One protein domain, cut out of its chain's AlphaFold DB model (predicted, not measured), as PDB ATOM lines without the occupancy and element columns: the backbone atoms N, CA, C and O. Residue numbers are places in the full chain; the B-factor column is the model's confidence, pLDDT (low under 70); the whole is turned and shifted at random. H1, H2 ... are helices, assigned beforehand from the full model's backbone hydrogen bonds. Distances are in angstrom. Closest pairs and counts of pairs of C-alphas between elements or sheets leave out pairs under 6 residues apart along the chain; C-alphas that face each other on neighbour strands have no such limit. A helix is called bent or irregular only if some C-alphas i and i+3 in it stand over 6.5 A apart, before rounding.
ATOM      1  N   ILE A   2     150.573 179.874 192.377       76.12
ATOM      2  CA  ILE A   2     149.693 180.212 193.502       76.12
ATOM      3  C   ILE A   2     148.248 180.082 193.006       76.12
ATOM      4  O   ILE A   2     147.859 180.748 192.046       76.12
ATOM      5  N   SER A   3     147.463 179.201 193.628       86.62
ATOM      6  CA  SER A   3     146.041 179.059 193.312       86.62
ATOM      7  C   SER A   3     145.276 180.305 193.764       86.62
ATOM      8  O   SER A   3     145.519 180.836 194.851       86.62
ATOM      9  N   ARG A   4     144.288 180.742 192.971       86.38
ATOM     10  CA  ARG A   4     143.369 181.835 193.343       86.38
ATOM     11  C   ARG A   4     142.702 181.594 194.704       86.38
ATOM     12  O   ARG A   4     142.428 182.552 195.423       86.38
ATOM     13  N   SER A   5     142.459 180.333 195.071       88.06
ATOM     14  CA  SER A   5     141.904 179.970 196.381       88.06
ATOM     15  C   SER A   5     142.871 180.255 197.534       88.06
ATOM     16  O   SER A   5     142.435 180.729 198.579       88.06
ATOM     17  N   SER A   6     144.174 180.044 197.340       88.25
ATOM     18  CA  SER A   6     145.199 180.300 198.358       88.25
ATOM     19  C   SER A   6     145.344 181.792 198.658       88.25
ATOM     20  O   SER A   6     145.443 182.166 199.821       88.25
ATOM     21  N   VAL A   7     145.284 182.652 197.631       90.00
ATOM     22  CA  VAL A   7     145.292 184.117 197.819       90.00
ATOM     23  C   VAL A   7     144.056 184.571 198.589       90.00
ATOM     24  O   VAL A   7     144.173 185.351 199.530       90.00
ATOM     25  N   LYS A   8     142.873 184.048 198.233       91.19
ATOM     26  CA  LYS A   8     141.629 184.350 198.955       91.19
ATOM     27  C   LYS A   8     141.707 183.930 200.419       91.19
ATOM     28  O   LYS A   8     141.313 184.709 201.274       91.19
ATOM     29  N   LEU A   9     142.231 182.740 200.705       92.12
ATOM     30  CA  LEU A   9     142.380 182.254 202.076       92.12
ATOM     31  C   LEU A   9     143.352 183.126 202.881       92.12
ATOM     32  O   LEU A   9     143.038 183.505 204.003       92.12
ATOM     33  N   ALA A  10     144.504 183.476 202.303       90.81
ATOM     34  CA  ALA A  10     145.483 184.342 202.958       90.81
ATOM     35  C   ALA A  10     144.892 185.723 203.279       90.81
ATOM     36  O   ALA A  10     145.039 186.218 204.395       90.81
ATOM     37  N   TRP A  11     144.169 186.311 202.323       89.94
ATOM     38  CA  TRP A  11     143.451 187.565 202.532       89.94
ATOM     39  C   TRP A  11     142.394 187.443 203.633       89.94
ATOM     40  O   TRP A  11     142.337 188.283 204.524       89.94
ATOM     41  N   ASP A  12     141.586 186.384 203.604       92.44
ATOM     42  CA  ASP A  12     140.510 186.153 204.570       92.44
ATOM     43  C   ASP A  12     141.045 185.974 205.999       92.44
ATOM     44  O   ASP A  12     140.447 186.456 206.951       92.44
ATOM     45  N   VAL A  13     142.213 185.354 206.183       90.62
ATOM     46  CA  VAL A  13     142.821 185.207 207.517       90.62
ATOM     47  C   VAL A  13     143.312 186.545 208.083       90.62
ATOM     48  O   VAL A  13     143.211 186.769 209.288       90.62
ATOM     49  N   VAL A  14     143.832 187.438 207.239       90.50
ATOM     50  CA  VAL A  14     144.433 188.707 207.687       90.50
ATOM     51  C   VAL A  14     143.400 189.833 207.774       90.50
ATOM     52  O   VAL A  14     143.363 190.566 208.759       90.50
ATOM     53  N   MET A  15     142.560 189.977 206.749       91.75
ATOM     54  CA  MET A  15     141.711 191.156 206.550       91.75
ATOM     55  C   MET A  15     140.254 190.951 206.971       91.75
ATOM     56  O   MET A  15     139.533 191.934 207.125       91.75
ATOM     57  N   ASN A  16     139.791 189.714 207.178       92.00
ATOM     58  CA  ASN A  16     138.421 189.480 207.638       92.00
ATOM     59  C   ASN A  16     138.302 189.767 209.139       92.00
ATOM     60  O   ASN A  16     138.874 189.053 209.963       92.00
ATOM     61  N   GLU A  17     137.487 190.754 209.501       89.44
ATOM     62  CA  GLU A  17     137.207 191.144 210.890       89.44
ATOM     63  C   GLU A  17     136.729 189.984 211.782       89.44
ATOM     64  O   GLU A  17     136.940 190.006 212.990       89.44
ATOM     65  N   ARG A  18     136.112 188.942 211.208       89.56
ATOM     66  CA  ARG A  18     135.578 187.787 211.951       89.56
ATOM     67  C   ARG A  18     136.597 186.673 212.160       89.56
ATOM     68  O   ARG A  18     136.367 185.765 212.967       89.56
ATOM     69  N   ARG A  19     137.695 186.693 211.404       90.25
ATOM     70  CA  ARG A  19     138.716 185.636 211.406       90.25
ATOM     71  C   ARG A  19     140.087 186.127 211.841       90.25
ATOM     72  O   ARG A  19     140.864 185.303 212.315       90.25
ATOM     73  N   ASN A  20     140.372 187.421 211.716       91.19
ATOM     74  CA  ASN A  20     141.668 187.955 212.095       91.19
ATOM     75  C   ASN A  20     141.905 187.808 213.618       91.19
ATOM     76  O   ASN A  20     140.950 187.692 214.395       91.19
ATOM     77  N   PRO A  21     143.166 187.828 214.079       90.38
ATOM     78  CA  PRO A  21     143.496 187.682 215.501       90.38
ATOM     79  C   PRO A  21     142.923 188.775 216.420       90.38
ATOM     80  O   PRO A  21     142.777 188.556 217.616       90.38
ATOM     81  N   LEU A  22     142.583 189.941 215.868       90.50
ATOM     82  CA  LEU A  22     142.016 191.099 216.564       90.50
ATOM     83  C   LEU A  22     140.479 191.066 216.651       90.50
ATOM     84  O   LEU A  22     139.885 191.982 217.218       90.50
ATOM     85  N   ARG A  23     139.828 190.010 216.149       91.56
ATOM     86  CA  ARG A  23     138.362 189.834 216.162       91.56
ATOM     87  C   ARG A  23     137.715 189.872 217.548       91.56
ATOM     88  O   ARG A  23     136.502 190.008 217.651       91.56
ATOM     89  N   SER A  24     138.495 189.664 218.610       92.75
ATOM     90  CA  SER A  24     138.008 189.707 219.992       92.75
ATOM     91  C   SER A  24     137.716 191.127 220.475       92.75
ATOM     92  O   SER A  24     137.024 191.295 221.475       92.75
ATOM     93  N   PHE A  25     138.260 192.144 219.804       92.12
ATOM     94  CA  PHE A  25     138.060 193.542 220.162       92.12
ATOM     95  C   PHE A  25     136.824 194.133 219.466       92.12
ATOM     96  O   PHE A  25     136.426 193.656 218.401       92.12
ATOM     97  N   PRO A  26     136.227 195.208 220.019       94.12
ATOM     98  CA  PRO A  26     135.204 195.977 219.321       94.12
ATOM     99  C   PRO A  26     135.693 196.442 217.947       94.12
ATOM    100  O   PRO A  26     136.868 196.781 217.790       94.12
ATOM    101  N   LEU A  27     134.783 196.521 216.972       90.38
ATOM    102  CA  LEU A  27     135.109 196.808 215.570       90.38
ATOM    103  C   LEU A  27     135.987 198.056 215.397       90.38
ATOM    104  O   LEU A  27     136.981 198.024 214.677       90.38
ATOM    105  N   MET A  28     135.650 199.137 216.104       92.38
ATOM    106  CA  MET A  28     136.416 200.383 216.062       92.38
ATOM    107  C   MET A  28     137.863 200.178 216.533       92.38
ATOM    108  O   MET A  28     138.801 200.609 215.869       92.38
ATOM    109  N   THR A  29     138.059 199.473 217.650       93.56
ATOM    110  CA  THR A  29     139.387 199.181 218.205       93.56
ATOM    111  C   THR A  29     140.183 198.266 217.280       93.56
ATOM    112  O   THR A  29     141.344 198.549 216.997       93.56
ATOM    113  N   ALA A  30     139.561 197.199 216.769       92.94
ATOM    114  CA  ALA A  30     140.199 196.276 215.837       92.94
ATOM    115  C   ALA A  30     140.638 196.990 214.548       92.94
ATOM    116  O   ALA A  30     141.768 196.806 214.096       92.94
ATOM    117  N   HIS A  31     139.786 197.862 213.998       90.44
ATOM    118  CA  HIS A  31     140.117 198.678 212.832       90.44
ATOM    119  C   HIS A  31     141.299 199.618 213.109       90.44
ATOM    120  O   HIS A  31     142.245 199.676 212.323       90.44
ATOM    121  N   MET A  32     141.293 200.302 214.255       94.56
ATOM    122  CA  MET A  32     142.373 201.216 214.633       94.56
ATOM    123  C   MET A  32     143.712 200.482 214.807       94.56
ATOM    124  O   MET A  32     144.745 200.963 214.349       94.56
ATOM    125  N   LEU A  33     143.701 199.287 215.405       94.25
ATOM    126  CA  LEU A  33     144.891 198.444 215.550       94.25
ATOM    127  C   LEU A  33     145.425 197.949 214.199       94.25
ATOM    128  O   LEU A  33     146.635 197.984 213.980       94.25
ATOM    129  N   MET A  34     144.544 197.551 213.275       93.62
ATOM    130  CA  MET A  34     144.941 197.206 211.903       93.62
ATOM    131  C   MET A  34     145.597 198.398 211.190       93.62
ATOM    132  O   MET A  34     146.603 198.222 210.503       93.62
ATOM    133  N   GLN A  35     145.086 199.615 211.403       90.44
ATOM    134  CA  GLN A  35     145.655 200.837 210.831       90.44
ATOM    135  C   GLN A  35     147.038 201.166 211.410       90.44
ATOM    136  O   GLN A  35     147.951 201.524 210.664       90.44
ATOM    137  N   ILE A  36     147.224 200.996 212.722       92.94
ATOM    138  CA  ILE A  36     148.529 201.160 213.381       92.94
ATOM    139  C   ILE A  36     149.527 200.118 212.862       92.94
ATOM    140  O   ILE A  36     150.671 200.462 212.573       92.94
ATOM    141  N   LEU A  37     149.102 198.862 212.687       91.50
ATOM    142  CA  LEU A  37     149.958 197.803 212.153       91.50
ATOM    143  C   LEU A  37     150.418 198.122 210.722       91.50
ATOM    144  O   LEU A  37     151.592 197.943 210.398       91.50
ATOM    145  N   ALA A  38     149.522 198.649 209.882       89.12
ATOM    146  CA  ALA A  38     149.867 199.115 208.541       89.12
ATOM    147  C   ALA A  38     150.887 200.270 208.578       89.12
ATOM    148  O   ALA A  38     151.873 200.257 207.837       89.12
ATOM    149  N   TRP A  39     150.697 201.233 209.485       85.69
ATOM    150  CA  TRP A  39     151.629 202.346 209.697       85.69
ATOM    151  C   TRP A  39     153.012 201.889 210.170       85.69
ATOM    152  O   TRP A  39     154.033 202.370 209.669       85.69
ATOM    153  N   MET A  40     153.056 200.924 211.091       91.88
ATOM    154  CA  MET A  40     154.295 200.326 211.582       91.88
ATOM    155  C   MET A  40     155.092 199.710 210.426       91.88
ATOM    156  O   MET A  40     156.264 200.040 210.250       91.88
ATOM    157  N   TRP A  41     154.460 198.872 209.598       86.62
ATOM    158  CA  TRP A  41     155.133 198.232 208.463       86.62
ATOM    159  C   TRP A  41     155.589 199.227 207.394       86.62
ATOM    160  O   TRP A  41     156.705 199.099 206.892       86.62
ATOM    161  N   SER A  42     154.787 200.255 207.099       82.69
ATOM    162  CA  SER A  42     155.200 201.348 206.205       82.69
ATOM    163  C   SER A  42     156.476 202.038 206.708       82.69
ATOM    164  O   SER A  42     157.419 202.259 205.946       82.69
ATOM    165  N   THR A  43     156.547 202.294 208.019       81.75
ATOM    166  CA  THR A  43     157.715 202.916 208.661       81.75
ATOM    167  C   THR A  43     158.941 202.009 208.595       81.75
ATOM    168  O   THR A  43     160.014 202.463 208.202       81.75
ATOM    169  N   ILE A  44     158.785 200.718 208.917       86.75
ATOM    170  CA  ILE A  44     159.871 199.728 208.857       86.75
ATOM    171  C   ILE A  44     160.470 199.676 207.452       86.75
ATOM    172  O   ILE A  44     161.690 199.743 207.315       86.75
ATOM    173  N   PHE A  45     159.644 199.605 206.404       80.12
ATOM    174  CA  PHE A  45     160.153 199.553 205.033       80.12
ATOM    175  C   PHE A  45     160.871 200.834 204.626       80.12
ATOM    176  O   PHE A  45     161.922 200.770 203.989       80.12
ATOM    177  N   ALA A  46     160.360 201.996 205.017       80.38
ATOM    178  CA  ALA A  46     160.989 203.248 204.633       80.38
ATOM    179  C   ALA A  46     162.316 203.503 205.370       80.38
ATOM    180  O   ALA A  46     163.269 203.999 204.765       80.38
ATOM    181  N   VAL A  47     162.408 203.095 206.642       80.81
ATOM    182  CA  VAL A  47     163.669 203.098 207.401       80.81
ATOM    183  C   VAL A  47     164.645 202.062 206.844       80.81
ATOM    184  O   VAL A  47     165.817 202.381 206.678       80.81
ATOM    185  N   ALA A  48     164.186 200.857 206.492       81.31
ATOM    186  CA  ALA A  48     165.033 199.815 205.904       81.31
ATOM    187  C   ALA A  48     165.655 200.238 204.560       81.31
ATOM    188  O   ALA A  48     166.782 199.860 204.256       81.31
ATOM    189  N   ILE A  49     164.946 201.056 203.774       80.88
ATOM    190  CA  ILE A  49     165.454 201.661 202.530       80.88
ATOM    191  C   ILE A  49     166.387 202.863 202.820       80.88
ATOM    192  O   ILE A  49     167.109 203.317 201.937       80.88
ATOM    193  N   GLY A  50     166.415 203.372 204.058       75.56
ATOM    194  CA  GLY A  50     167.299 204.453 204.504       75.56
ATOM    195  C   GLY A  50     166.824 205.864 204.143       75.56
ATOM    196  O   GLY A  50     167.600 206.812 204.245       75.56
TER     197      GLY A  50
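This is residues 2 to 50 of the 87 residues of an uncharacterized protein of Pseudooceanicola lipolyticus (UniProt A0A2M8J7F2). Two helices form an open, flat V: H2 makes one arm, while H1 and the looping link after it make the other. The link, residues 16 to 26, runs from the end of H1 to the corner where H2 begins, and the space between the two helices is empty. The printed part has 49 residues, with two named helices in the order H1, H2 and no named strand, and its class is all helix. It is loose, with a radius of gyration of the C-alphas of 13.5 A, and spans 35 by 34 by 11 A.

The printed part begins at Ile 2. H1 covers residues 4 to 15, from C-alpha 4 at (143.369, 181.835, 193.343) to C-alpha 15 at (141.711, 191.156, 206.550), a length of 16.2 A. H2, the longest helix, covers residues 27 to 48, 31.6 A from C-alpha 27 at (135.109, 196.808, 215.570) to C-alpha 48 at (165.033, 199.815, 205.904).

H1 and H2 are apart, with no C-alpha of the one within 8 A of the other. Residues 2 to 10, of which 4 to 10 belong to H1, stand free. Residues 35 to 50, of which 35 to 48 belong to H2, also stand free. In H1 and H2 every pair of O i and N i+4 is within hydrogen-bond range. Neither helix is bent.

The outline is flat. The C-alphas of Arg 18 and Gly 50 are the two farthest apart, at 36.6 A, and those of Ile 2 and Gly 50, the first and last printed, are 31.9 A apart. The link from H1 to H2, 11 residues, is long. The printed part has no cut. Its mean pLDDT is 88.8, and no printed residue is under 70.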